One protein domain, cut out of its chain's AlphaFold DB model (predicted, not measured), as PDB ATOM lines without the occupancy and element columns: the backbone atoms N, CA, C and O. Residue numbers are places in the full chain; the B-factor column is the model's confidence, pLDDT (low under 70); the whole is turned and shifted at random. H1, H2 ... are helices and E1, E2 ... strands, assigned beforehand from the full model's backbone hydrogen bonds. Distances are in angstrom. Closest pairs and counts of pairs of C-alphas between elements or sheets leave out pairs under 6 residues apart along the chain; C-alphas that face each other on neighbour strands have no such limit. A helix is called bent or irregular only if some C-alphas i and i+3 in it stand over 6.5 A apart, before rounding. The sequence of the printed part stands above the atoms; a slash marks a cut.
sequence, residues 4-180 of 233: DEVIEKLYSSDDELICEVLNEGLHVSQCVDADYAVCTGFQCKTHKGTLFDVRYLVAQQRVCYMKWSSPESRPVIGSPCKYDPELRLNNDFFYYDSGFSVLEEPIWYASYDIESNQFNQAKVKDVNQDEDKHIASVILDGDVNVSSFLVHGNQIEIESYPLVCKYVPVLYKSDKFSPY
ATOM      1  N   ASP A   4     -41.584 128.884 -28.354       97.06
ATOM      2  CA  ASP A   4     -41.074 130.085 -27.686       97.06
ATOM      3  C   ASP A   4     -40.867 129.867 -26.180       97.06
ATOM      4  O   ASP A   4     -39.791 130.143 -25.661       97.06
ATOM      5  N   GLU A   5     -41.845 129.263 -25.505       97.31
ATOM      6  CA  GLU A   5     -41.747 128.912 -24.082       97.31
ATOM      7  C   GLU A   5     -40.643 127.870 -23.828       97.31
ATOM      8  O   GLU A   5     -39.901 127.946 -22.847       97.31
ATOM      9  N   VAL A   6     -40.524 126.881 -24.725       97.81
ATOM     10  CA  VAL A   6     -39.477 125.854 -24.665       97.81
ATOM     11  C   VAL A   6     -38.102 126.499 -24.768       97.81
ATOM     12  O   VAL A   6     -37.231 126.211 -23.948       97.81
ATOM     13  N   ILE A   7     -37.879 127.333 -25.787       97.44
ATOM     14  CA  ILE A   7     -36.545 127.850 -26.071       97.44
ATOM     15  C   ILE A   7     -36.106 128.878 -25.030       97.44
ATOM     16  O   ILE A   7     -34.952 128.836 -24.610       97.44
ATOM     17  N   GLU A   8     -37.031 129.705 -24.530       96.88
ATOM     18  CA  GLU A   8     -36.794 130.623 -23.413       96.88
ATOM     19  C   GLU A   8     -36.249 129.874 -22.191       96.88
ATOM     20  O   GLU A   8     -35.201 130.228 -21.647       96.88
ATOM     21  N   LYS A   9     -36.917 128.787 -21.793       97.69
ATOM     22  CA  LYS A   9     -36.514 127.989 -20.632       97.69
ATOM     23  C   LYS A   9     -35.237 127.186 -20.874       97.69
ATOM     24  O   LYS A   9     -34.398 127.125 -19.980       97.69
ATOM     25  N   LEU A  10     -35.049 126.597 -22.059       97.12
ATOM     26  CA  LEU A  10     -33.822 125.853 -22.387       97.12
ATOM     27  C   LEU A  10     -32.585 126.761 -22.443       97.12
ATOM     28  O   LEU A  10     -31.496 126.324 -22.087       97.12
ATOM     29  N   TYR A  11     -32.730 128.014 -22.877       95.94
ATOM     30  CA  TYR A  11     -31.627 128.980 -22.943       95.94
ATOM     31  C   TYR A  11     -31.460 129.802 -21.655       95.94
ATOM     32  O   TYR A  11     -30.584 130.668 -21.582       95.94
ATOM     33  N   SER A  12     -32.257 129.512 -20.625       93.75
ATOM     34  CA  SER A  12     -32.100 130.085 -19.293       93.75
ATOM     35  C   SER A  12     -30.804 129.617 -18.621       93.75
ATOM     36  O   SER A  12     -30.273 128.546 -18.907       93.75
ATOM     37  N   SER A  13     -30.303 130.404 -17.668       91.19
ATOM     38  CA  SER A  13     -29.264 129.962 -16.726       91.19
ATOM     39  C   SER A  13     -29.830 129.244 -15.493       91.19
ATOM     40  O   SER A  13     -29.071 128.904 -14.588       91.19
ATOM     41  N   ASP A  14     -31.153 129.090 -15.408       94.69
ATOM     42  CA  ASP A  14     -31.844 128.426 -14.305       94.69
ATOM     43  C   ASP A  14     -32.098 126.946 -14.628       94.69
ATOM     44  O   ASP A  14     -32.970 126.598 -15.430       94.69
ATOM     45  N   ASP A  15     -31.340 126.069 -13.969       95.50
ATOM     46  CA  ASP A  15     -31.455 124.621 -14.127       95.50
ATOM     47  C   ASP A  15     -32.855 124.084 -13.760       95.50
ATOM     48  O   ASP A  15     -33.240 123.031 -14.273       95.50
ATOM     49  N   GLU A  16     -33.632 124.761 -12.898       96.75
ATOM     50  CA  GLU A  16     -35.001 124.337 -12.563       96.75
ATOM     51  C   GLU A  16     -35.938 124.494 -13.763       96.75
ATOM     52  O   GLU A  16     -36.659 123.549 -14.098       96.75
ATOM     53  N   LEU A  17     -35.862 125.630 -14.464       97.38
ATOM     54  CA  LEU A  17     -36.639 125.888 -15.683       97.38
ATOM     55  C   LEU A  17     -36.256 124.924 -16.811       97.38
ATOM     56  O   LEU A  17     -37.124 124.403 -17.511       97.38
ATOM     57  N   ILE A  18     -34.963 124.627 -16.951       97.81
ATOM     58  CA  ILE A  18     -34.476 123.627 -17.910       97.81
ATOM     59  C   ILE A  18     -35.064 122.250 -17.580       97.81
ATOM     60  O   ILE A  18     -35.593 121.564 -18.457       97.81
ATOM     61  N   CYS A  19     -34.996 121.830 -16.314       97.38
ATOM     62  CA  CYS A  19     -35.522 120.534 -15.890       97.38
ATOM     63  C   CYS A  19     -37.037 120.429 -16.090       97.38
ATOM     64  O   CYS A  19     -37.511 119.350 -16.443       97.38
ATOM     65  N   GLU A  20     -37.794 121.511 -15.892       97.81
ATOM     66  CA  GLU A  20     -39.233 121.560 -16.173       97.81
ATOM     67  C   GLU A  20     -39.521 121.163 -17.629       97.81
ATOM     68  O   GLU A  20     -40.246 120.196 -17.870       97.81
ATOM     69  N   VAL A  21     -38.855 121.812 -18.593       97.94
ATOM     70  CA  VAL A  21     -39.005 121.511 -20.028       97.94
ATOM     71  C   VAL A  21     -38.644 120.062 -20.343       97.94
ATOM     72  O   VAL A  21     -39.393 119.362 -21.025       97.94
ATOM     73  N   LEU A  22     -37.500 119.588 -19.842       97.75
ATOM     74  CA  LEU A  22     -37.030 118.228 -20.114       97.75
ATOM     75  C   LEU A  22     -37.969 117.158 -19.538       97.75
ATOM     76  O   LEU A  22     -38.117 116.092 -20.133       97.75
ATOM     77  N   ASN A  23     -38.596 117.433 -18.393       96.81
ATOM     78  CA  ASN A  23     -39.501 116.505 -17.717       96.81
ATOM     79  C   ASN A  23     -40.918 116.485 -18.299       96.81
ATOM     80  O   ASN A  23     -41.604 115.474 -18.154       96.81
ATOM     81  N   GLU A  24     -41.362 117.567 -18.940       96.19
ATOM     82  CA  GLU A  24     -42.576 117.568 -19.769       96.19
ATOM     83  C   GLU A  24     -42.353 116.917 -21.143       96.19
ATOM     84  O   GLU A  24     -43.301 116.500 -21.817       96.19
ATOM     85  N   GLY A  25     -41.089 116.839 -21.556       95.69
ATOM     86  CA  GLY A  25     -40.649 116.160 -22.758       95.69
ATOM     87  C   GLY A  25     -40.695 114.636 -22.686       95.69
ATOM     88  O   GLY A  25     -41.098 114.018 -21.700       95.69
ATOM     89  N   LEU A  26     -40.236 114.015 -23.768       93.38
ATOM     90  CA  LEU A  26     -40.127 112.564 -23.895       93.38
ATOM     91  C   LEU A  26     -38.683 112.152 -24.163       93.38
ATOM     92  O   LEU A  26     -37.970 112.792 -24.934       93.38
ATOM     93  N   HIS A  27     -38.255 111.027 -23.599       92.50
ATOM     94  CA  HIS A  27     -37.097 110.348 -24.165       92.50
ATOM     95  C   HIS A  27     -37.461 109.864 -25.576       92.50
ATOM     96  O   HIS A  27     -38.587 109.424 -25.815       92.50
ATOM     97  N   VAL A  28     -36.515 109.883 -26.512       89.44
ATOM     98  CA  VAL A  28     -36.750 109.478 -27.912       89.44
ATOM     99  C   VAL A  28     -37.320 108.059 -28.072       89.44
ATOM    100  O   VAL A  28     -37.981 107.764 -29.061       89.44
ATOM    101  N   SER A  29     -37.103 107.169 -27.099       86.12
ATOM    102  CA  SER A  29     -37.688 105.814 -27.091       86.12
ATOM    103  C   SER A  29     -39.165 105.765 -26.701       86.12
ATOM    104  O   SER A  29     -39.780 104.711 -26.796       86.12
ATOM    105  N   GLN A  30     -39.712 106.867 -26.196       89.31
ATOM    106  CA  GLN A  30     -41.119 107.013 -25.823       89.31
ATOM    107  C   GLN A  30     -41.927 107.717 -26.921       89.31
ATOM    108  O   GLN A  30     -43.145 107.819 -26.806       89.31
ATOM    109  N   CYS A  31     -41.260 108.227 -27.959       89.50
ATOM    110  CA  CYS A  31     -41.911 108.817 -29.119       89.50
ATOM    111  C   CYS A  31     -42.414 107.679 -30.023       89.50
ATOM    112  O   CYS A  31     -41.674 106.737 -30.297       89.50
ATOM    113  N   VAL A  32     -43.685 107.733 -30.427       89.25
ATOM    114  CA  VAL A  32     -44.352 106.645 -31.177       89.25
ATOM    115  C   VAL A  32     -44.938 107.091 -32.512       89.25
ATOM    116  O   VAL A  32     -45.230 106.246 -33.349       89.25
ATOM    117  N   ASP A  33     -45.066 108.400 -32.722       92.81
ATOM    118  CA  ASP A  33     -45.603 108.991 -33.942       92.81
ATOM    119  C   ASP A  33     -44.493 109.732 -34.685       92.81
ATOM    120  O   ASP A  33     -43.698 110.444 -34.066       92.81
ATOM    121  N   ALA A  34     -44.452 109.583 -36.010       93.38
ATOM    122  CA  ALA A  34     -43.562 110.359 -36.865       93.38
ATOM    123  C   ALA A  34     -43.904 111.857 -36.795       93.38
ATOM    124  O   ALA A  34     -45.074 112.235 -36.708       93.38
ATOM    125  N   ASP A  35     -42.890 112.718 -36.866       95.31
ATOM    126  CA  ASP A  35     -43.071 114.171 -36.787       95.31
ATOM    127  C   ASP A  35     -41.969 114.907 -37.563       95.31
ATOM    128  O   ASP A  35     -40.874 114.385 -37.786       95.31
ATOM    129  N   TYR A  36     -42.242 116.148 -37.953       94.06
ATOM    130  CA  TYR A  36     -41.176 117.091 -38.252       94.06
ATOM    131  C   TYR A  36     -40.604 117.610 -36.944       94.06
ATOM    132  O   TYR A  36     -41.313 117.809 -35.958       94.06
ATOM    133  N   ALA A  37     -39.304 117.848 -36.937       94.75
ATOM    134  CA  ALA A  37     -38.621 118.286 -35.748       94.75
ATOM    135  C   ALA A  37     -37.610 119.379 -36.050       94.75
ATOM    136  O   ALA A  37     -36.998 119.436 -37.118       94.75
ATOM    137  N   VAL A  38     -37.423 120.236 -35.059       95.38
ATOM    138  CA  VAL A  38     -36.448 121.317 -35.091       95.38
ATOM    139  C   VAL A  38     -35.430 121.045 -34.003       95.38
ATOM    140  O   VAL A  38     -35.780 120.816 -32.844       95.38
ATOM    141  N   CYS A  39     -34.158 121.046 -34.375       94.44
ATOM    142  CA  CYS A  39     -33.078 121.059 -33.406       94.44
ATOM    143  C   CYS A  39     -33.206 122.319 -32.537       94.44
ATOM    144  O   CYS A  39     -33.403 123.408 -33.078       94.44
ATOM    145  N   THR A  40     -33.125 122.199 -31.208       96.00
ATOM    146  CA  THR A  40     -33.230 123.376 -30.323       96.00
ATOM    147  C   THR A  40     -31.885 124.060 -30.101       96.00
ATOM    148  O   THR A  40     -31.849 125.123 -29.501       96.00
ATOM    149  N   GLY A  41     -30.775 123.463 -30.550       93.56
ATOM    150  CA  GLY A  41     -29.421 123.958 -30.270       93.56
ATOM    151  C   GLY A  41     -28.982 123.791 -28.809       93.56
ATOM    152  O   GLY A  41     -27.889 124.226 -28.438       93.56
ATOM    153  N   PHE A  42     -29.820 123.166 -27.977       95.31
ATOM    154  CA  PHE A  42     -29.572 122.945 -26.560       95.31
ATOM    155  C   PHE A  42     -29.051 121.531 -26.291       95.31
ATOM    156  O   PHE A  42     -29.544 120.545 -26.841       95.31
ATOM    157  N   GLN A  43     -28.100 121.433 -25.363       94.00
ATOM    158  CA  GLN A  43     -27.619 120.168 -24.822       94.00
ATOM    159  C   GLN A  43     -27.511 120.236 -23.311       94.00
ATOM    160  O   GLN A  43     -27.205 121.282 -22.745       94.00
ATOM    161  N   CYS A  44     -27.647 119.084 -22.661       93.88
ATOM    162  CA  CYS A  44     -27.300 118.936 -21.254       93.88
ATOM    163  C   CYS A  44     -26.402 117.720 -21.039       93.88
ATOM    164  O   CYS A  44     -26.432 116.741 -21.790       93.88
ATOM    165  N   LYS A  45     -25.593 117.776 -19.984       93.88
ATOM    166  CA  LYS A  45     -24.777 116.660 -19.515       93.88
ATOM    167  C   LYS A  45     -25.402 116.112 -18.243       93.88
ATOM    168  O   LYS A  45     -25.812 116.863 -17.374       93.88
ATOM    169  N   THR A  46     -25.455 114.802 -18.086       93.12
ATOM    170  CA  THR A  46     -25.860 114.209 -16.806       93.12
ATOM    171  C   THR A  46     -24.686 114.154 -15.827       93.12
ATOM    172  O   THR A  46     -23.525 114.159 -16.232       93.12
ATOM    173  N   HIS A  47     -24.973 113.990 -14.537       89.12
ATOM    174  CA  HIS A  47     -23.978 113.708 -13.492       89.12
ATOM    175  C   HIS A  47     -23.074 112.491 -13.795       89.12
ATOM    176  O   HIS A  47     -21.953 112.433 -13.303       89.12
ATOM    177  N   LYS A  48     -23.526 111.551 -14.641       87.44
ATOM    178  CA  LYS A  48     -22.745 110.391 -15.127       87.44
ATOM    179  C   LYS A  48     -21.940 110.678 -16.399       87.44
ATOM    180  O   LYS A  48     -21.354 109.781 -16.989       87.44
ATOM    181  N   GLY A  49     -21.968 111.914 -16.877       87.38
ATOM    182  CA  GLY A  49     -21.248 112.356 -18.061       87.38
ATOM    183  C   GLY A  49     -21.923 112.080 -19.403       87.38
ATOM    184  O   GLY A  49     -21.371 112.469 -20.426       87.38
ATOM    185  N   THR A  50     -23.117 111.479 -19.424       88.62
ATOM    186  CA  THR A  50     -23.878 111.275 -20.670       88.62
ATOM    187  C   THR A  50     -24.410 112.607 -21.190       88.62
ATOM    188  O   THR A  50     -25.070 113.316 -20.430       88.62
ATOM    189  N   LEU A  51     -24.140 112.924 -22.457       90.88
ATOM    190  CA  LEU A  51     -24.672 114.098 -23.151       90.88
ATOM    191  C   LEU A  51     -26.014 113.778 -23.810       90.88
ATOM    192  O   LEU A  51     -26.166 112.723 -24.433       90.88
ATOM    193  N   PHE A  52     -26.961 114.702 -23.692       92.38
ATOM    194  CA  PHE A  52     -28.258 114.656 -24.352       92.38
ATOM    195  C   PHE A  52     -28.423 115.849 -25.291       92.38
ATOM    196  O   PHE A  52     -28.164 116.986 -24.899       92.38
ATOM    197  N   ASP A  53     -28.874 115.556 -26.508       92.94
ATOM    198  CA  ASP A  53     -29.409 116.517 -27.471       92.94
ATOM    199  C   ASP A  53     -30.919 116.657 -27.258       92.94
ATOM    200  O   ASP A  53     -31.587 115.683 -26.883       92.94
ATOM    201  N   VAL A  54     -31.445 117.856 -27.493       95.50
ATOM    202  CA  VAL A  54     -32.865 118.173 -27.327       95.50
ATOM    203  C   VAL A  54     -33.418 118.701 -28.643       95.50
ATOM    204  O   VAL A  54     -32.854 119.579 -29.290       95.50
ATOM    205  N   ARG A  55     -34.559 118.154 -29.049       96.00
ATOM    206  CA  ARG A  55     -35.259 118.529 -30.277       96.00
ATOM    207  C   ARG A  55     -36.710 118.821 -29.965       96.00
ATOM    208  O   ARG A  55     -37.253 118.303 -28.995       96.00
ATOM    209  N   TYR A  56     -37.333 119.649 -30.782       97.69
ATOM    210  CA  TYR A  56     -38.739 119.989 -30.664       97.69
ATOM    211  C   TYR A  56     -39.535 119.300 -31.766       97.69
ATOM    212  O   TYR A  56     -39.257 119.520 -32.942       97.69
ATOM    213  N   LEU A  57     -40.509 118.480 -31.383       96.62
ATOM    214  CA  LEU A  57     -41.461 117.819 -32.272       96.62
ATOM    215  C   LEU A  57     -42.594 118.803 -32.591       96.62
ATOM    216  O   LEU A  57     -43.289 119.275 -31.685       96.62
ATOM    217  N   VAL A  58     -42.737 119.165 -33.867       95.44
ATOM    218  CA  VAL A  58     -43.543 120.313 -34.303       95.44
ATOM    219  C   VAL A  58     -45.035 120.039 -34.157       95.44
ATOM    220  O   VAL A  58     -45.739 120.859 -33.562       95.44
ATOM    221  N   ALA A  59     -45.528 118.909 -34.667       94.25
ATOM    222  CA  ALA A  59     -46.946 118.570 -34.581       94.25
ATOM    223  C   ALA A  59     -47.360 118.254 -33.138       94.25
ATOM    224  O   ALA A  59     -48.453 118.626 -32.711       94.25
ATOM    225  N   GLN A  60     -46.474 117.614 -32.368       94.56
ATOM    226  CA  GLN A  60     -46.729 117.258 -30.969       94.56
ATOM    227  C   GLN A  60     -46.568 118.427 -29.984       94.56
ATOM    228  O   GLN A  60     -47.000 118.317 -28.836       94.56
ATOM    229  N   GLN A  61     -45.942 119.529 -30.407       95.38
ATOM    230  CA  GLN A  61     -45.610 120.687 -29.568       95.38
ATOM    231  C   GLN A  61     -44.930 120.303 -28.248       95.38
ATOM    232  O   GLN A  61     -45.355 120.666 -27.138       95.38
ATOM    233  N   ARG A  62     -43.892 119.479 -28.377       95.75
ATOM    234  CA  ARG A  62     -43.209 118.862 -27.246       95.75
ATOM    235  C   ARG A  62     -41.741 118.639 -27.564       95.75
ATOM    236  O   ARG A  62     -41.384 118.341 -28.698       95.75
ATOM    237  N   VAL A  63     -40.892 118.739 -26.546       97.19
ATOM    238  CA  VAL A  63     -39.489 118.357 -26.696       97.19
ATOM    239  C   VAL A  63     -39.307 116.849 -26.590       97.19
ATOM    240  O   VAL A  63     -39.953 116.171 -25.788       97.19
ATOM    241  N   CYS A  64     -38.362 116.330 -27.354       95.38
ATOM    242  CA  CYS A  64     -37.796 115.015 -27.148       95.38
ATOM    243  C   CYS A  64     -36.290 115.127 -26.919       95.38
ATOM    244  O   CYS A  64     -35.625 115.980 -27.509       95.38
ATOM    245  N   TYR A  65     -35.741 114.249 -26.088       93.94
ATOM    246  CA  TYR A  65     -34.310 114.196 -25.821       93.94
ATOM    247  C   TYR A  65     -33.734 112.818 -26.128       93.94
ATOM    248  O   TYR A  65     -34.379 111.780 -25.935       93.94
ATOM    249  N   MET A  66     -32.491 112.807 -26.597       91.06
ATOM    250  CA  MET A  66     -31.776 111.594 -26.981       91.06
ATOM    251  C   MET A  66     -30.297 111.698 -26.647       91.06
ATOM    252  O   MET A  66     -29.738 112.793 -26.589       91.06
ATOM    253  N   LYS A  67     -29.653 110.550 -26.426       87.06
ATOM    254  CA  LYS A  67     -28.209 110.512 -26.206       87.06
ATOM    255  C   LYS A  67     -27.496 111.094 -27.428       87.06
ATOM    256  O   LYS A  67     -27.748 110.674 -28.554       87.06
ATOM    257  N   TRP A  68     -26.592 112.037 -27.191       84.31
ATOM    258  CA  TRP A  68     -25.775 112.630 -28.240       84.31
ATOM    259  C   TRP A  68     -24.478 111.840 -28.408       84.31
ATOM    260  O   TRP A  68     -23.676 111.743 -27.476       84.31
ATOM    261  N   SER A  69     -24.285 111.264 -29.594       71.69
ATOM    262  CA  SER A  69     -23.134 110.403 -29.904       71.69
ATOM    263  C   SER A  69     -21.959 111.150 -30.542       71.69
ATOM    264  O   SER A  69     -20.887 110.570 -30.679       71.69
ATOM    265  N   SER A  70     -22.136 112.428 -30.892       73.19
ATOM    266  CA  SER A  70     -21.148 113.223 -31.635       73.19
ATOM    267  C   SER A  70     -20.659 114.420 -30.814       73.19
ATOM    268  O   SER A  70     -20.974 115.555 -31.159       73.19
ATOM    269  N   PRO A  71     -19.902 114.222 -29.719       69.00
ATOM    270  CA  PRO A  71     -19.499 115.310 -28.817       69.00
ATOM    271  C   PRO A  71     -18.670 116.410 -29.501       69.00
ATOM    272  O   PRO A  71     -18.615 117.529 -29.003       69.00
ATOM    273  N   GLU A  72     -18.057 116.107 -30.647       70.56
ATOM    274  CA  GLU A  72     -17.301 117.047 -31.485       70.56
ATOM    275  C   GLU A  72     -18.193 117.928 -32.378       70.56
ATOM    276  O   GLU A  72     -17.699 118.807 -33.073       70.56
ATOM    277  N   SER A  73     -19.508 117.708 -32.395       76.25
ATOM    278  CA  SER A  73     -20.471 118.511 -33.146       76.25
ATOM    279  C   SER A  73     -21.525 119.059 -32.196       76.25
ATOM    280  O   SER A  73     -22.094 118.320 -31.388       76.25
ATOM    281  N   ARG A  74     -21.786 120.364 -32.289       81.75
ATOM    282  CA  ARG A  74     -22.826 121.013 -31.495       81.75
ATOM    283  C   ARG A  74     -24.127 121.066 -32.293       81.75
ATOM    284  O   ARG A  74     -24.091 121.458 -33.460       81.75
ATOM    285  N   PRO A  75     -25.265 120.701 -31.686       86.62
ATOM    286  CA  PRO A  75     -26.564 120.908 -32.292       86.62
ATOM    287  C   PRO A  75     -26.793 122.401 -32.493       86.62
ATOM    288  O   PRO A  75     -26.373 123.230 -31.684       86.62
ATOM    289  N   VAL A  76     -27.469 122.729 -33.588       91.06
ATOM    290  CA  VAL A  76     -27.685 124.106 -34.027       91.06
ATOM    291  C   VAL A  76     -29.180 124.341 -34.145       91.06
ATOM    292  O   VAL A  76     -29.870 123.581 -34.830       91.06
ATOM    293  N   ILE A  77     -29.691 125.350 -33.448       94.88
ATOM    294  CA  ILE A  77     -31.112 125.683 -33.462       94.88
ATOM    295  C   ILE A  77     -31.573 126.011 -34.885       94.88
ATOM    296  O   ILE A  77     -30.854 126.648 -35.651       94.88
ATOM    297  N   GLY A  78     -32.776 125.575 -35.243       93.06
ATOM    298  CA  GLY A  78     -33.350 125.840 -36.562       93.06
ATOM    299  C   GLY A  78     -32.947 124.830 -37.637       93.06
ATOM    300  O   GLY A  78     -33.572 124.793 -38.699       93.06
ATOM    301  N   SER A  79     -31.984 123.945 -37.348       92.12
ATOM    302  CA  SER A  79     -31.700 122.795 -38.205       92.12
ATOM    303  C   SER A  79     -32.916 121.854 -38.239       92.12
ATOM    304  O   SER A  79     -33.369 121.396 -37.179       92.12
ATOM    305  N   PRO A  80     -33.476 121.576 -39.427       92.31
ATOM    306  CA  PRO A  80     -34.660 120.748 -39.565       92.31
ATOM    307  C   PRO A  80     -34.293 119.261 -39.580       92.31
ATOM    308  O   PRO A  80     -33.258 118.841 -40.100       92.31
ATOM    309  N   CYS A  81     -35.184 118.431 -39.059       90.88
ATOM    310  CA  CYS A  81     -35.075 116.985 -39.160       90.88
ATOM    311  C   CYS A  81     -36.461 116.348 -39.211       90.88
ATOM    312  O   CYS A  81     -37.473 116.972 -38.889       90.88
ATOM    313  N   LYS A  82     -36.505 115.091 -39.634       92.25
ATOM    314  CA  LYS A  82     -37.705 114.265 -39.566       92.25
ATOM    315  C   LYS A  82     -37.481 113.178 -38.531       92.25
ATOM    316  O   LYS A  82     -36.420 112.561 -38.514       92.25
ATOM    317  N   TYR A  83     -38.468 112.980 -37.674       92.12
ATOM    318  CA  TYR A  83     -38.544 111.850 -36.772       92.12
ATOM    319  C   TYR A  83     -39.409 110.758 -37.397       92.12
ATOM    320  O   TYR A  83     -40.541 111.017 -37.811       92.12
ATOM    321  N   ASP A  84     -38.882 109.543 -37.430       91.56
ATOM    322  CA  ASP A  84     -39.592 108.338 -37.820       91.56
ATOM    323  C   ASP A  84     -39.244 107.199 -36.839       91.56
ATOM    324  O   ASP A  84     -38.089 106.753 -36.781       91.56
ATOM    325  N   PRO A  85     -40.211 106.725 -36.033       87.50
ATOM    326  CA  PRO A  85     -39.969 105.673 -35.052       87.50
ATOM    327  C   PRO A  85     -39.584 104.337 -35.700       87.50
ATOM    328  O   PRO A  85     -38.853 103.565 -35.075       87.50
ATOM    329  N   GLU A  86     -40.011 104.060 -36.937       85.19
ATOM    330  CA  GLU A  86     -39.669 102.817 -37.639       85.19
ATOM    331  C   GLU A  86     -38.174 102.768 -37.977       85.19
ATOM    332  O   GLU A  86     -37.547 101.708 -37.909       85.19
ATOM    333  N   LEU A  87     -37.566 103.930 -38.244       81.44
ATOM    334  CA  LEU A  87     -36.138 104.035 -38.543       81.44
ATOM    335  C   LEU A  87     -35.244 103.785 -37.325       81.44
ATOM    336  O   LEU A  87     -34.071 103.481 -37.506       81.44
ATOM    337  N   ARG A  88     -35.769 103.838 -36.092       74.56
ATOM    338  CA  ARG A  88     -34.995 103.453 -34.893       74.56
ATOM    339  C   ARG A  88     -34.552 101.991 -34.934       74.56
ATOM    340  O   ARG A  88     -33.512 101.647 -34.390       74.56
ATOM    341  N   LEU A  89     -35.366 101.130 -35.544       66.56
ATOM    342  CA  LEU A  89     -35.116  99.690 -35.623       66.56
ATOM    343  C   LEU A  89     -34.176  99.326 -36.781       66.56
ATOM    344  O   LEU A  89     -33.683  98.198 -36.842       66.56
ATOM    345  N   ASN A  90     -33.921 100.273 -37.686       63.75
ATOM    346  CA  ASN A  90     -33.032 100.088 -38.820       63.75
ATOM    347  C   ASN A  90     -31.594 100.376 -38.387       63.75
ATOM    348  O   ASN A  90     -31.238 101.493 -38.023       63.75
ATOM    349  N   ASN A  91     -30.756  99.341 -38.421       53.00
ATOM    350  CA  ASN A  91     -29.353  99.426 -38.035       53.00
ATOM    351  C   ASN A  91     -28.534 100.061 -39.171       53.00
ATOM    352  O   ASN A  91     -27.911  99.359 -39.967       53.00
ATOM    353  N   ASP A  92     -28.596 101.385 -39.286       54.97
ATOM    354  CA  ASP A  92     -27.914 102.160 -40.319       54.97
ATOM    355  C   ASP A  92     -27.059 103.266 -39.678       54.97
ATOM    356  O   ASP A  92     -27.457 103.946 -38.730       54.97
ATOM    357  N   PHE A  93     -25.836 103.407 -40.191       48.06
ATOM    358  CA  PHE A  93     -24.765 104.254 -39.668       48.06
ATOM    359  C   PHE A  93     -25.144 105.743 -39.623       48.06
ATOM    360  O   PHE A  93     -24.604 106.494 -38.811       48.06
ATOM    361  N   PHE A  94     -26.080 106.175 -40.475       47.56
ATOM    362  CA  PHE A  94     -26.555 107.561 -40.531       47.56
ATOM    363  C   PHE A  94     -27.662 107.882 -39.512       47.56
ATOM    364  O   PHE A  94     -27.880 109.056 -39.209       47.56
ATOM    365  N   TYR A  95     -28.320 106.866 -38.943       51.62
ATOM    366  CA  TYR A  95     -29.456 107.005 -38.028       51.62
ATOM    367  C   TYR A  95     -29.146 106.289 -36.712       51.62
ATOM    368  O   TYR A  95     -29.704 105.240 -36.417       51.62
ATOM    369  N   TYR A  96     -28.237 106.829 -35.901       51.09
ATOM    370  CA  TYR A  96     -27.928 106.271 -34.577       51.09
ATOM    371  C   TYR A  96     -29.191 106.153 -33.704       51.09
ATOM    372  O   TYR A  96     -29.522 107.137 -33.050       51.09
ATOM    373  N   ASP A  97     -29.891 105.007 -33.722       62.53
ATOM    374  CA  ASP A  97     -30.974 104.525 -32.824       62.53
ATOM    375  C   ASP A  97     -31.977 105.594 -32.324       62.53
ATOM    376  O   ASP A  97     -32.591 105.526 -31.253       62.53
ATOM    377  N   SER A  98     -32.120 106.658 -33.104       77.19
ATOM    378  CA  SER A  98     -32.808 107.880 -32.709       77.19
ATOM    379  C   SER A  98     -34.054 108.089 -33.542       77.19
ATOM    380  O   SER A  98     -34.950 108.795 -33.103       77.19
ATOM    381  N   GLY A  99     -34.136 107.463 -34.720       84.19
ATOM    382  CA  GLY A  99     -35.222 107.685 -35.672       84.19
ATOM    383  C   GLY A  99     -35.181 109.066 -36.325       84.19
ATOM    384  O   GLY A  99     -36.099 109.410 -37.058       84.19
ATOM    385  N   PHE A 100     -34.146 109.876 -36.071       87.19
ATOM    386  CA  PHE A 100     -34.011 111.191 -36.687       87.19
ATOM    387  C   PHE A 100     -33.180 111.132 -37.962       87.19
ATOM    388  O   PHE A 100     -32.024 110.715 -37.938       87.19
ATOM    389  N   SER A 101     -33.740 111.657 -39.045       85.81
ATOM    390  CA  SER A 101     -33.049 111.883 -40.310       85.81
ATOM    391  C   SER A 101     -32.930 113.376 -40.600       85.81
ATOM    392  O   SER A 101     -33.869 114.144 -40.372       85.81
ATOM    393  N   VAL A 102     -31.789 113.794 -41.145       80.25
ATOM    394  CA  VAL A 102     -31.653 115.129 -41.747       80.25
ATOM    395  C   VAL A 102     -32.546 115.191 -42.989       80.25
ATOM    396  O   VAL A 102     -32.738 114.179 -43.663       80.25
ATOM    397  N   LEU A 103     -33.136 116.353 -43.269       80.75
ATOM    398  CA  LEU A 103     -33.887 116.542 -44.508       80.75
ATOM    399  C   LEU A 103     -32.926 116.650 -45.696       80.75
ATOM    400  O   LEU A 103     -31.897 117.313 -45.604       80.75
ATOM    401  N   GLU A 104     -33.268 116.010 -46.814       78.06
ATOM    402  CA  GLU A 104     -32.476 116.101 -48.051       78.06
ATOM    403  C   GLU A 104     -32.542 117.500 -48.678       78.06
ATOM    404  O   GLU A 104     -31.620 117.928 -49.372       78.06
ATOM    405  N   GLU A 105     -33.636 118.222 -48.434       81.81
ATOM    406  CA  GLU A 105     -33.788 119.590 -48.906       81.81
ATOM    407  C   GLU A 105     -32.922 120.547 -48.070       81.81
ATOM    408  O   GLU A 105     -32.942 120.468 -46.837       81.81
ATOM    409  N   PRO A 106     -32.206 121.498 -48.702       84.31
ATOM    410  CA  PRO A 106     -31.375 122.471 -48.004       84.31
ATOM    411  C   PRO A 106     -32.261 123.559 -47.389       84.31
ATOM    412  O   PRO A 106     -32.270 124.698 -47.851       84.31
ATOM    413  N   ILE A 107     -33.066 123.209 -46.389       90.81
ATOM    414  CA  ILE A 107     -33.959 124.139 -45.694       90.81
ATOM    415  C   ILE A 107     -33.436 124.450 -44.291       90.81
ATOM    416  O   ILE A 107     -32.705 123.672 -43.680       90.81
ATOM    417  N   TRP A 108     -33.822 125.612 -43.782       92.94
ATOM    418  CA  TRP A 108     -33.489 126.098 -42.452       92.94
ATOM    419  C   TRP A 108     -34.682 126.820 -41.846       92.94
ATOM    420  O   TRP A 108     -35.343 127.607 -42.527       92.94
ATOM    421  N   TYR A 109     -34.940 126.595 -40.562       94.12
ATOM    422  CA  TYR A 109     -35.879 127.414 -39.810       94.12
ATOM    423  C   TYR A 109     -35.134 128.623 -39.247       94.12
ATOM    424  O   TYR A 109     -34.347 128.496 -38.314       94.12
ATOM    425  N   ALA A 110     -35.348 129.797 -39.839       91.62
ATOM    426  CA  ALA A 110     -34.636 131.020 -39.454       91.62
ATOM    427  C   ALA A 110     -35.297 131.744 -38.272       91.62
ATOM    428  O   ALA A 110     -34.635 132.469 -37.527       91.62
ATOM    429  N   SER A 111     -36.610 131.570 -38.112       94.81
ATOM    430  CA  SER A 111     -37.365 132.199 -37.037       94.81
ATOM    431  C   SER A 111     -38.649 131.447 -36.703       94.81
ATOM    432  O   SER A 111     -39.107 130.591 -37.466       94.81
ATOM    433  N   TYR A 112     -39.233 131.791 -35.560       97.31
ATOM    434  CA  TYR A 112     -40.517 131.295 -35.085       97.31
ATOM    435  C   TYR A 112     -41.475 132.460 -34.827       97.31
ATOM    436  O   TYR A 112     -41.118 133.426 -34.152       97.31
ATOM    437  N   ASP A 113     -42.679 132.364 -35.384       96.06
ATOM    438  CA  ASP A 113     -43.751 133.341 -35.221       96.06
ATOM    439  C   ASP A 113     -44.730 132.869 -34.137       96.06
ATOM    440  O   ASP A 113     -45.375 131.822 -34.272       96.06
ATOM    441  N   ILE A 114     -44.849 133.649 -33.063       96.25
ATOM    442  CA  ILE A 114     -45.671 133.303 -31.898       96.25
ATOM    443  C   ILE A 114     -47.182 133.421 -32.132       96.25
ATOM    444  O   ILE A 114     -47.958 132.813 -31.391       96.25
ATOM    445  N   GLU A 115     -47.608 134.202 -33.126       93.88
ATOM    446  CA  GLU A 115     -49.020 134.469 -33.424       93.88
ATOM    447  C   GLU A 115     -49.587 133.377 -34.326       93.88
ATOM    448  O   GLU A 115     -50.661 132.829 -34.079       93.88
ATOM    449  N   SER A 116     -48.834 133.023 -35.367       93.31
ATOM    450  CA  SER A 116     -49.200 131.940 -36.281       93.31
ATOM    451  C   SER A 116     -48.788 130.561 -35.771       93.31
ATOM    452  O   SER A 116     -49.305 129.559 -36.269       93.31
ATOM    453  N   ASN A 117     -47.905 130.491 -34.767       93.75
ATOM    454  CA  ASN A 117     -47.348 129.249 -34.229       93.75
ATOM    455  C   ASN A 117     -46.646 128.433 -35.332       93.75
ATOM    456  O   ASN A 117     -46.832 127.217 -35.458       93.75
ATOM    457  N   GLN A 118     -45.873 129.123 -36.175       94.31
ATOM    458  CA  GLN A 118     -45.184 128.542 -37.326       94.31
ATOM    459  C   GLN A 118     -43.705 128.910 -37.353       94.31
ATOM    460  O   GLN A 118     -43.290 130.000 -36.961       94.31
ATOM    461  N   PHE A 119     -42.909 127.981 -37.877       95.56
ATOM    462  CA  PHE A 119     -41.517 128.236 -38.204       95.56
ATOM    463  C   PHE A 119     -41.403 128.796 -39.621       95.56
ATOM    464  O   PHE A 119     -41.940 128.220 -40.570       95.56
ATOM    465  N   ASN A 120     -40.636 129.870 -39.773       93.31
ATOM    466  CA  ASN A 120     -40.330 130.442 -41.075       93.31
ATOM    467  C   ASN A 120     -39.164 129.693 -41.711       93.31
ATOM    468  O   ASN A 120     -38.034 129.719 -41.216       93.31
ATOM    469  N   GLN A 121     -39.468 129.023 -42.818       92.56
ATOM    470  CA  GLN A 121     -38.506 128.255 -43.593       92.56
ATOM    471  C   GLN A 121     -37.812 129.139 -44.623       92.56
ATOM    472  O   GLN A 121     -38.450 129.933 -45.314       92.56
ATOM    473  N   ALA A 122     -36.509 128.945 -44.765       92.00
ATOM    474  CA  ALA A 122     -35.701 129.531 -45.818       92.00
ATOM    475  C   ALA A 122     -34.782 128.470 -46.423       92.00
ATOM    476  O   ALA A 122     -34.421 127.494 -45.766       92.00
ATOM    477  N   LYS A 123     -34.405 128.660 -47.685       92.69
ATOM    478  CA  LYS A 123     -33.417 127.806 -48.342       92.69
ATOM    479  C   LYS A 123     -32.012 128.215 -47.927       92.69
ATOM    480  O   LYS A 123     -31.718 129.405 -47.824       92.69
ATOM    481  N   VAL A 124     -31.163 127.223 -47.709       92.31
ATOM    482  CA  VAL A 124     -29.752 127.379 -47.374       92.31
ATOM    483  C   VAL A 124     -28.946 127.410 -48.659       92.31
ATOM    484  O   VAL A 124     -29.023 126.492 -49.478       92.31
ATOM    485  N   LYS A 125     -28.144 128.459 -48.801       93.06
ATOM    486  CA  LYS A 125     -27.152 128.603 -49.861       93.06
ATOM    487  C   LYS A 125     -25.788 128.087 -49.412       93.06
ATOM    488  O   LYS A 125     -25.120 127.411 -50.187       93.06
ATOM    489  N   ASP A 126     -25.380 128.420 -48.188       91.94
ATOM    490  CA  ASP A 126     -24.085 128.027 -47.625       91.94
ATOM    491  C   ASP A 126     -24.100 128.068 -46.083       91.94
ATOM    492  O   ASP A 126     -25.016 128.625 -45.473       91.94
ATOM    493  N   VAL A 127     -23.073 127.504 -45.445       91.00
ATOM    494  CA  VAL A 127     -22.861 127.553 -43.992       91.00
ATOM    495  C   VAL A 127     -21.451 128.037 -43.673       91.00
ATOM    496  O   VAL A 127     -20.462 127.509 -44.173       91.00
ATOM    497  N   ASN A 128     -21.347 129.026 -42.788       91.69
ATOM    498  CA  ASN A 128     -20.058 129.456 -42.262       91.69
ATOM    499  C   ASN A 128     -19.733 128.656 -41.007       91.69
ATOM    500  O   ASN A 128     -20.570 128.521 -40.110       91.69
ATOM    501  N   GLN A 129     -18.499 128.172 -40.931       90.56
ATOM    502  CA  GLN A 129     -17.985 127.460 -39.770       90.56
ATOM    503  C   GLN A 129     -16.970 128.313 -39.001       90.56
ATOM    504  O   GLN A 129     -16.285 129.149 -39.593       90.56
ATOM    505  N   ASP A 130     -16.891 128.114 -37.687       85.38
ATOM    506  CA  ASP A 130     -15.830 128.674 -36.849       85.38
ATOM    507  C   ASP A 130     -14.520 127.867 -36.959       85.38
ATOM    508  O   ASP A 130     -14.410 126.909 -37.730       85.38
ATOM    509  N   GLU A 131     -13.496 128.280 -36.206       84.06
ATOM    510  CA  GLU A 131     -12.174 127.631 -36.189       84.06
ATOM    511  C   GLU A 131     -12.243 126.152 -35.765       84.06
ATOM    512  O   GLU A 131     -11.444 125.336 -36.232       84.06
ATOM    513  N   ASP A 132     -13.248 125.796 -34.958       80.81
ATOM    514  CA  ASP A 132     -13.510 124.443 -34.462       80.81
ATOM    515  C   ASP A 132     -14.436 123.640 -35.403       80.81
ATOM    516  O   ASP A 132     -14.864 122.530 -35.080       80.81
ATOM    517  N   LYS A 133     -14.719 124.169 -36.604       82.56
ATOM    518  CA  LYS A 133     -15.615 123.595 -37.624       82.56
ATOM    519  C   LYS A 133     -17.075 123.468 -37.178       82.56
ATOM    520  O   LYS A 133     -17.848 122.727 -37.793       82.56
ATOM    521  N   HIS A 134     -17.490 124.177 -36.132       83.94
ATOM    522  CA  HIS A 134     -18.898 124.273 -35.767       83.94
ATOM    523  C   HIS A 134     -19.595 125.318 -36.635       83.94
ATOM    524  O   HIS A 134     -18.983 126.294 -37.057       83.94
ATOM    525  N   ILE A 135     -20.887 125.133 -36.908       87.06
ATOM    526  CA  ILE A 135     -21.664 126.122 -37.664       87.06
ATOM    527  C   ILE A 135     -21.765 127.403 -36.830       87.06
ATOM    528  O   ILE A 135     -22.365 127.411 -35.756       87.06
ATOM    529  N   ALA A 136     -21.193 128.484 -37.352       87.62
ATOM    530  CA  ALA A 136     -21.229 129.813 -36.756       87.62
ATOM    531  C   ALA A 136     -22.384 130.651 -37.314       87.62
ATOM    532  O   ALA A 136     -22.986 131.451 -36.596       87.62
ATOM    533  N   SER A 137     -22.691 130.485 -38.604       91.81
ATOM    534  CA  SER A 137     -23.802 131.170 -39.255       91.81
ATOM    535  C   SER A 137     -24.271 130.436 -40.513       91.81
ATOM    536  O   SER A 137     -23.552 129.609 -41.076       91.81
ATOM    537  N   VAL A 138     -25.485 130.743 -40.962       92.56
ATOM    538  CA  VAL A 138     -26.111 130.153 -42.150       92.56
ATOM    539  C   VAL A 138     -26.388 131.256 -43.165       92.56
ATOM    540  O   VAL A 138     -26.970 132.283 -42.825       92.56
ATOM    541  N   ILE A 139     -25.972 131.055 -44.415       93.81
ATOM    542  CA  ILE A 139     -26.267 131.962 -45.525       93.81
ATOM    543  C   ILE A 139     -27.512 131.440 -46.233       93.81
ATOM    544  O   ILE A 139     -27.503 130.354 -46.815       93.81
ATOM    545  N   LEU A 140     -28.586 132.218 -46.181       92.69
ATOM    546  CA  LEU A 140     -29.848 131.896 -46.833       92.69
ATOM    547  C   LEU A 140     -29.864 132.371 -48.291       92.69
ATOM    548  O   LEU A 140     -29.099 133.254 -48.694       92.69
ATOM    549  N   ASP A 141     -30.784 131.816 -49.077       88.88
ATOM    550  CA  ASP A 141     -31.112 132.330 -50.406       88.88
ATOM    551  C   ASP A 141     -31.433 133.834 -50.327       88.88
ATOM    552  O   ASP A 141     -32.244 134.278 -49.514       88.88
ATOM    553  N   GLY A 142     -30.768 134.629 -51.169       87.88
ATOM    554  CA  GLY A 142     -30.791 136.095 -51.087       87.88
ATOM    555  C   GLY A 142     -29.614 136.714 -50.324       87.88
ATOM    556  O   GLY A 142     -29.638 137.916 -50.076       87.88
ATOM    557  N   ASP A 143     -28.591 135.920 -49.980       88.69
ATOM    558  CA  ASP A 143     -27.343 136.361 -49.329       88.69
ATOM    559  C   ASP A 143     -27.548 136.955 -47.923       88.69
ATOM    560  O   ASP A 143     -26.739 137.737 -47.419       88.69
ATOM    561  N   VAL A 144     -28.633 136.547 -47.259       91.00
ATOM    562  CA  VAL A 144     -28.922 136.907 -45.868       91.00
ATOM    563  C   VAL A 144     -28.113 136.003 -44.944       91.00
ATOM    564  O   VAL A 144     -28.277 134.785 -44.962       91.00
ATOM    565  N   ASN A 145     -27.252 136.598 -44.121       92.81
ATOM    566  CA  ASN A 145     -26.465 135.873 -43.129       92.81
ATOM    567  C   ASN A 145     -27.208 135.802 -41.786       92.81
ATOM    568  O   ASN A 145     -27.528 136.837 -41.202       92.81
ATOM    569  N   VAL A 146     -27.446 134.590 -41.291       91.31
ATOM    570  CA  VAL A 146     -28.162 134.304 -40.044       91.31
ATOM    571  C   VAL A 146     -27.194 133.728 -39.019       91.31
ATOM    572  O   VAL A 146     -26.671 132.632 -39.201       91.31
ATOM    573  N   SER A 147     -26.967 134.457 -37.928       92.38
ATOM    574  CA  SER A 147     -26.114 134.045 -36.800       92.38
ATOM    575  C   SER A 147     -26.879 133.888 -35.479       92.38
ATOM    576  O   SER A 147     -26.292 133.540 -34.451       92.38
ATOM    577  N   SER A 148     -28.192 134.109 -35.503       94.00
ATOM    578  CA  SER A 148     -29.109 133.882 -34.389       94.00
ATOM    579  C   SER A 148     -30.472 133.434 -34.905       94.00
ATOM    580  O   SER A 148     -30.815 133.646 -36.067       94.00
ATOM    581  N   PHE A 149     -31.240 132.787 -34.041       95.56
ATOM    582  CA  PHE A 149     -32.609 132.377 -34.305       95.56
ATOM    583  C   PHE A 149     -33.566 133.343 -33.626       95.56
ATOM    584  O   PHE A 149     -33.437 133.619 -32.433       95.56
ATOM    585  N   LEU A 150     -34.529 133.845 -34.393       95.50
ATOM    586  CA  LEU A 150     -35.425 134.901 -33.937       95.50
ATOM    587  C   LEU A 150     -36.776 134.333 -33.514       95.50
ATOM    588  O   LEU A 150     -37.394 133.561 -34.248       95.50
ATOM    589  N   VAL A 151     -37.270 134.779 -32.366       97.06
ATOM    590  CA  VAL A 151     -38.674 134.635 -31.980       97.06
ATOM    591  C   VAL A 151     -39.333 136.000 -32.139       97.06
ATOM    592  O   VAL A 151     -38.851 137.001 -31.607       97.06
ATOM    593  N   HIS A 152     -40.418 136.065 -32.905       95.00
ATOM    594  CA  HIS A 152     -41.118 137.316 -33.205       95.00
ATOM    595  C   HIS A 152     -42.633 137.145 -33.100       95.00
ATOM    596  O   HIS A 152     -43.160 136.039 -33.220       95.00
ATOM    597  N   GLY A 153     -43.330 138.252 -32.856       92.31
ATOM    598  CA  GLY A 153     -44.787 138.324 -32.788       92.31
ATOM    599  C   GLY A 153     -45.285 139.622 -33.395       92.31
ATOM    600  O   GLY A 153     -44.724 140.685 -33.140       92.31
ATOM    601  N   ASN A 154     -46.320 139.550 -34.234       86.75
ATOM    602  CA  ASN A 154     -46.839 140.704 -34.980       86.75
ATOM    603  C   ASN A 154     -45.739 141.491 -35.723       86.75
ATOM    604  O   ASN A 154     -45.763 142.719 -35.750       86.75
ATOM    605  N   GLN A 155     -44.771 140.780 -36.321       82.38
ATOM    606  CA  GLN A 155     -43.600 141.343 -37.018       82.38
ATOM    607  C   GLN A 155     -42.602 142.101 -36.122       82.38
ATOM    608  O   GLN A 155     -41.699 142.761 -36.634       82.38
ATOM    609  N   ILE A 156     -42.743 142.011 -34.798       89.50
ATOM    610  CA  ILE A 156     -41.828 142.603 -33.822       89.50
ATOM    611  C   ILE A 156     -40.947 141.491 -33.255       89.50
ATOM    612  O   ILE A 156     -41.451 140.463 -32.804       89.50
ATOM    613  N   GLU A 157     -39.632 141.700 -33.277       92.06
ATOM    614  CA  GLU A 157     -38.674 140.821 -32.604       92.06
ATOM    615  C   GLU A 157     -38.927 140.839 -31.092       92.06
ATOM    616  O   GLU A 157     -38.981 141.906 -30.478       92.06
ATOM    617  N   ILE A 158     -39.115 139.653 -30.515       93.88
ATOM    618  CA  ILE A 158     -39.317 139.465 -29.077       93.88
ATOM    619  C   ILE A 158     -37.989 139.098 -28.434       93.88
ATOM    620  O   ILE A 158     -37.593 139.724 -27.457       93.88
ATOM    621  N   GLU A 159     -37.313 138.093 -28.993       95.56
ATOM    622  CA  GLU A 159     -36.058 137.581 -28.455       95.56
ATOM    623  C   GLU A 159     -35.196 136.958 -29.559       95.56
ATOM    624  O   GLU A 159     -35.700 136.473 -30.581       95.56
ATOM    625  N   SER A 160     -33.882 136.958 -29.335       95.00
ATOM    626  CA  SER A 160     -32.880 136.465 -30.277       95.00
ATOM    627  C   SER A 160     -31.935 135.489 -29.588       95.00
ATOM    628  O   SER A 160     -31.186 135.840 -28.675       95.00
ATOM    629  N   TYR A 161     -31.940 134.240 -30.049       95.00
ATOM    630  CA  TYR A 161     -31.157 133.161 -29.454       95.00
ATOM    631  C   TYR A 161     -29.918 132.866 -30.299       95.00
ATOM    632  O   TYR A 161     -30.026 132.745 -31.523       95.00
ATOM    633  N   PRO A 162     -28.725 132.703 -29.700       92.81
ATOM    634  CA  PRO A 162     -27.565 132.261 -30.460       92.81
ATOM    635  C   PRO A 162     -27.836 130.887 -31.074       92.81
ATOM    636  O   PRO A 162     -28.513 130.048 -30.470       92.81
ATOM    637  N   LEU A 163     -27.265 130.636 -32.257       91.12
ATOM    638  CA  LEU A 163     -27.530 129.390 -32.977       91.12
ATOM    639  C   LEU A 163     -27.152 128.127 -32.185       91.12
ATOM    640  O   LEU A 163     -27.704 127.055 -32.406       91.12
ATOM    641  N   VAL A 164     -26.224 128.264 -31.242       86.31
ATOM    642  CA  VAL A 164     -25.804 127.211 -30.322       86.31
ATOM    643  C   VAL A 164     -25.929 127.732 -28.896       86.31
ATOM    644  O   VAL A 164     -25.445 128.827 -28.584       86.31
ATOM    645  N   CYS A 165     -26.537 126.941 -28.012       87.75
ATOM    646  CA  CYS A 165     -26.578 127.281 -26.598       87.75
ATOM    647  C   CYS A 165     -25.163 127.214 -25.999       87.75
ATOM    648  O   CYS A 165     -24.455 126.212 -26.116       87.75
ATOM    649  N   LYS A 166     -24.723 128.305 -25.362       85.75
ATOM    650  CA  LYS A 166     -23.384 128.382 -24.751       85.75
ATOM    651  C   LYS A 166     -23.312 127.656 -23.411       85.75
ATOM    652  O   LYS A 166     -22.242 127.184 -23.033       85.75
ATOM    653  N   TYR A 167     -24.426 127.615 -22.686       90.12
ATOM    654  CA  TYR A 167     -24.518 126.974 -21.386       90.12
ATOM    655  C   TYR A 167     -24.931 125.512 -21.565       90.12
ATOM    656  O   TYR A 167     -25.987 125.224 -22.115       90.12
ATOM    657  N   VAL A 168     -24.084 124.590 -21.105       92.06
ATOM    658  CA  VAL A 168     -24.381 123.152 -21.083       92.06
ATOM    659  C   VAL A 168     -24.484 122.736 -19.617       92.06
ATOM    660  O   VAL A 168     -23.444 122.509 -18.986       92.06
ATOM    661  N   PRO A 169     -25.696 122.669 -19.036       94.12
ATOM    662  CA  PRO A 169     -25.855 122.344 -17.628       94.12
ATOM    663  C   PRO A 169     -25.440 120.902 -17.343       94.12
ATOM    664  O   PRO A 169     -25.613 119.999 -18.171       94.12
ATOM    665  N   VAL A 170     -24.933 120.682 -16.128       95.12
ATOM    666  CA  VAL A 170     -24.787 119.339 -15.565       95.12
ATOM    667  C   VAL A 170     -26.020 119.064 -14.715       95.12
ATOM    668  O   VAL A 170     -26.232 119.732 -13.714       95.12
ATOM    669  N   LEU A 171     -26.827 118.080 -15.101       94.75
ATOM    670  CA  LEU A 171     -28.096 117.745 -14.460       94.75
ATOM    671  C   LEU A 171     -28.037 116.367 -13.794       94.75
ATOM    672  O   LEU A 171     -27.359 115.439 -14.251       94.75
ATOM    673  N   TYR A 172     -28.789 116.189 -12.715       92.88
ATOM    674  CA  TYR A 172     -29.067 114.857 -12.200       92.88
ATOM    675  C   TYR A 172     -30.157 114.202 -13.056       92.88
ATOM    676  O   TYR A 172     -31.102 114.862 -13.482       92.88
ATOM    677  N   LYS A 173     -30.016 112.903 -13.338       90.81
ATOM    678  CA  LYS A 173     -30.995 112.144 -14.126       90.81
ATOM    679  C   LYS A 173     -31.238 110.783 -13.489       90.81
ATOM    680  O   LYS A 173     -30.372 109.910 -13.555       90.81
ATOM    681  N   SER A 174     -32.422 110.618 -12.908       88.19
ATOM    682  CA  SER A 174     -33.001 109.341 -12.480       88.19
ATOM    683  C   SER A 174     -34.138 108.972 -13.441       88.19
ATOM    684  O   SER A 174     -33.942 108.947 -14.660       88.19
ATOM    685  N   ASP A 175     -35.340 108.748 -12.919       86.19
ATOM    686  CA  ASP A 175     -36.604 108.806 -13.648       86.19
ATOM    687  C   ASP A 175     -36.801 110.175 -14.326       86.19
ATOM    688  O   ASP A 175     -37.085 110.234 -15.523       86.19
ATOM    689  N   LYS A 176     -36.514 111.267 -13.613       92.69
ATOM    690  CA  LYS A 176     -36.652 112.657 -14.069       92.69
ATOM    691  C   LYS A 176     -35.319 113.406 -14.040       92.69
ATOM    692  O   LYS A 176     -34.352 112.953 -13.422       92.69
ATOM    693  N   PHE A 177     -35.260 114.527 -14.749       95.38
ATOM    694  CA  PHE A 177     -34.186 115.509 -14.635       95.38
ATOM    695  C   PHE A 177     -34.390 116.374 -13.391       95.38
ATOM    696  O   PHE A 177     -35.515 116.774 -13.084       95.38
ATOM    697  N   SER A 178     -33.305 116.678 -12.691       95.94
ATOM    698  CA  SER A 178     -33.293 117.667 -11.615       95.94
ATOM    699  C   SER A 178     -31.965 118.432 -11.586       95.94
ATOM    700  O   SER A 178     -30.948 117.910 -12.066       95.94
ATOM    701  N   PRO A 179     -31.941 119.659 -11.035       95.19
ATOM    702  CA  PRO A 179     -30.706 120.423 -10.902       95.19
ATOM    703  C   PRO A 179     -29.641 119.642 -10.133       95.19
ATOM    704  O   PRO A 179     -29.906 119.049  -9.081       95.19
ATOM    705  N   TYR A 180     -28.405 119.656 -10.630       87.94
ATOM    706  CA  TYR A 180     -27.308 118.983  -9.946       87.94
ATOM    707  C   TYR A 180     -26.690 119.902  -8.891       87.94
ATOM    708  O   TYR A 180     -25.782 120.690  -9.156       87.94
TER     709      TYR A 180
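AT A GLANCE: This is residues 4 to 180 of the 233 residues of an uncharacterized protein of Parabacteroides sp. CT06 (UniProt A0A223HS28). Two strongly twisted sheets make two lobes side by side: the branched sheet of E1 to E5, E12 and E13 curls round helix H2, and the sheet of E6 to E11 is curled like part of a barrel and folded back on itself at E7. Helix H1 grazes both sheets, and small H3 lies far out on the first lobe. The printed part has 177 residues with three named helices and thirteen named strands, in the order H1, H2, E1 to E4, H3, E5 to E13; the second sheet runs E9, E8, E7, E6, E10, E11 and is mixed. The class is mixed, helices and strands; the whole is compact, with a radius of gyration of the C-alphas of 15.7 A and spans of 46 by 37 by 36 A.

HOW THE PARTS SIT: E1, residues 35 to 46, bends by 76 degrees at residue 41. E2, residues 51 to 57, lies on one side of it, antiparallel (N 38 to O 56, 2.9 A). On the other side lie E4, residues 80 to 83, antiparallel (N 37 to O 81, 2.8 A), and E12, residues 170 to 173, parallel (N 171 to O 45, 2.8 A). E3, residues 62 to 67, forms a hairpin with E2 (N 55 to O 64, 2.9 A); E1 to E3 are a meander, each strand the antiparallel neighbour of the one before, and with E4, antiparallel to E1, a Greek key. E5, residues 100 to 102, is the antiparallel neighbour of E4, and E13, residues 177 to 179, that of E12. The sheet curls round H2, residues 15 to 24; the closest C-alphas of H2 and E13 are those of Asp 15 and Pro 179, 5.3 A. H1, residues 4 to 10, touches H2 at a steep tilt of 57 degrees, opposite ways, with the C-alphas of Leu 10 and Ile 18 closest at 5.0 A. H3, residues 85 to 89, only just grazes this sheet, with 5 pairs of C-alphas within 10 A. In H1 and H2 every O i to N i+4 pair is within hydrogen-bond range; in H3 0 of 1 is, and 2 of 2 O i to N i+3 pairs are. In the second sheet E6, residues 107 to 113, E7, residues 118 to 129, E8, residues 135 to 140, and E9, residues 144 to 146, are a meander (N 110 to O 120, 3.0 A; N 128 to O 137, 2.9 A; N 146 to O 138, 2.8 A). E10, residues 148 to 153, is parallel to E6 (N 112 to O 150, 2.9 A) and forms a hairpin with E11, residues 156 to 162 (N 151 to O 159, 2.9 A). It is a folded sheet, one sheet bent back on itself: E9 and E8 face E6, E10 and E11, with E7 as the hinge. The closest C-alphas of E4 and E6 are those of Pro 80 and Trp 108, 6.2 A.

IN THESE COORDINATES: H1 begins at C-alpha 4 (-41.074, 130.085, -27.686). E1 is 26.4 A and E7 27.3 A from first to last C-alpha. E13 ends at C-alpha 179 (-30.706, 120.423, -10.902).

THE WHOLE: The C-alphas of Gly 142 and Ser 174 are farthest apart, 47.0 A. The printed part has no cut; the link from E3 to E4 is long. Residue 71 and residues 89 to 97 have pLDDT under 70.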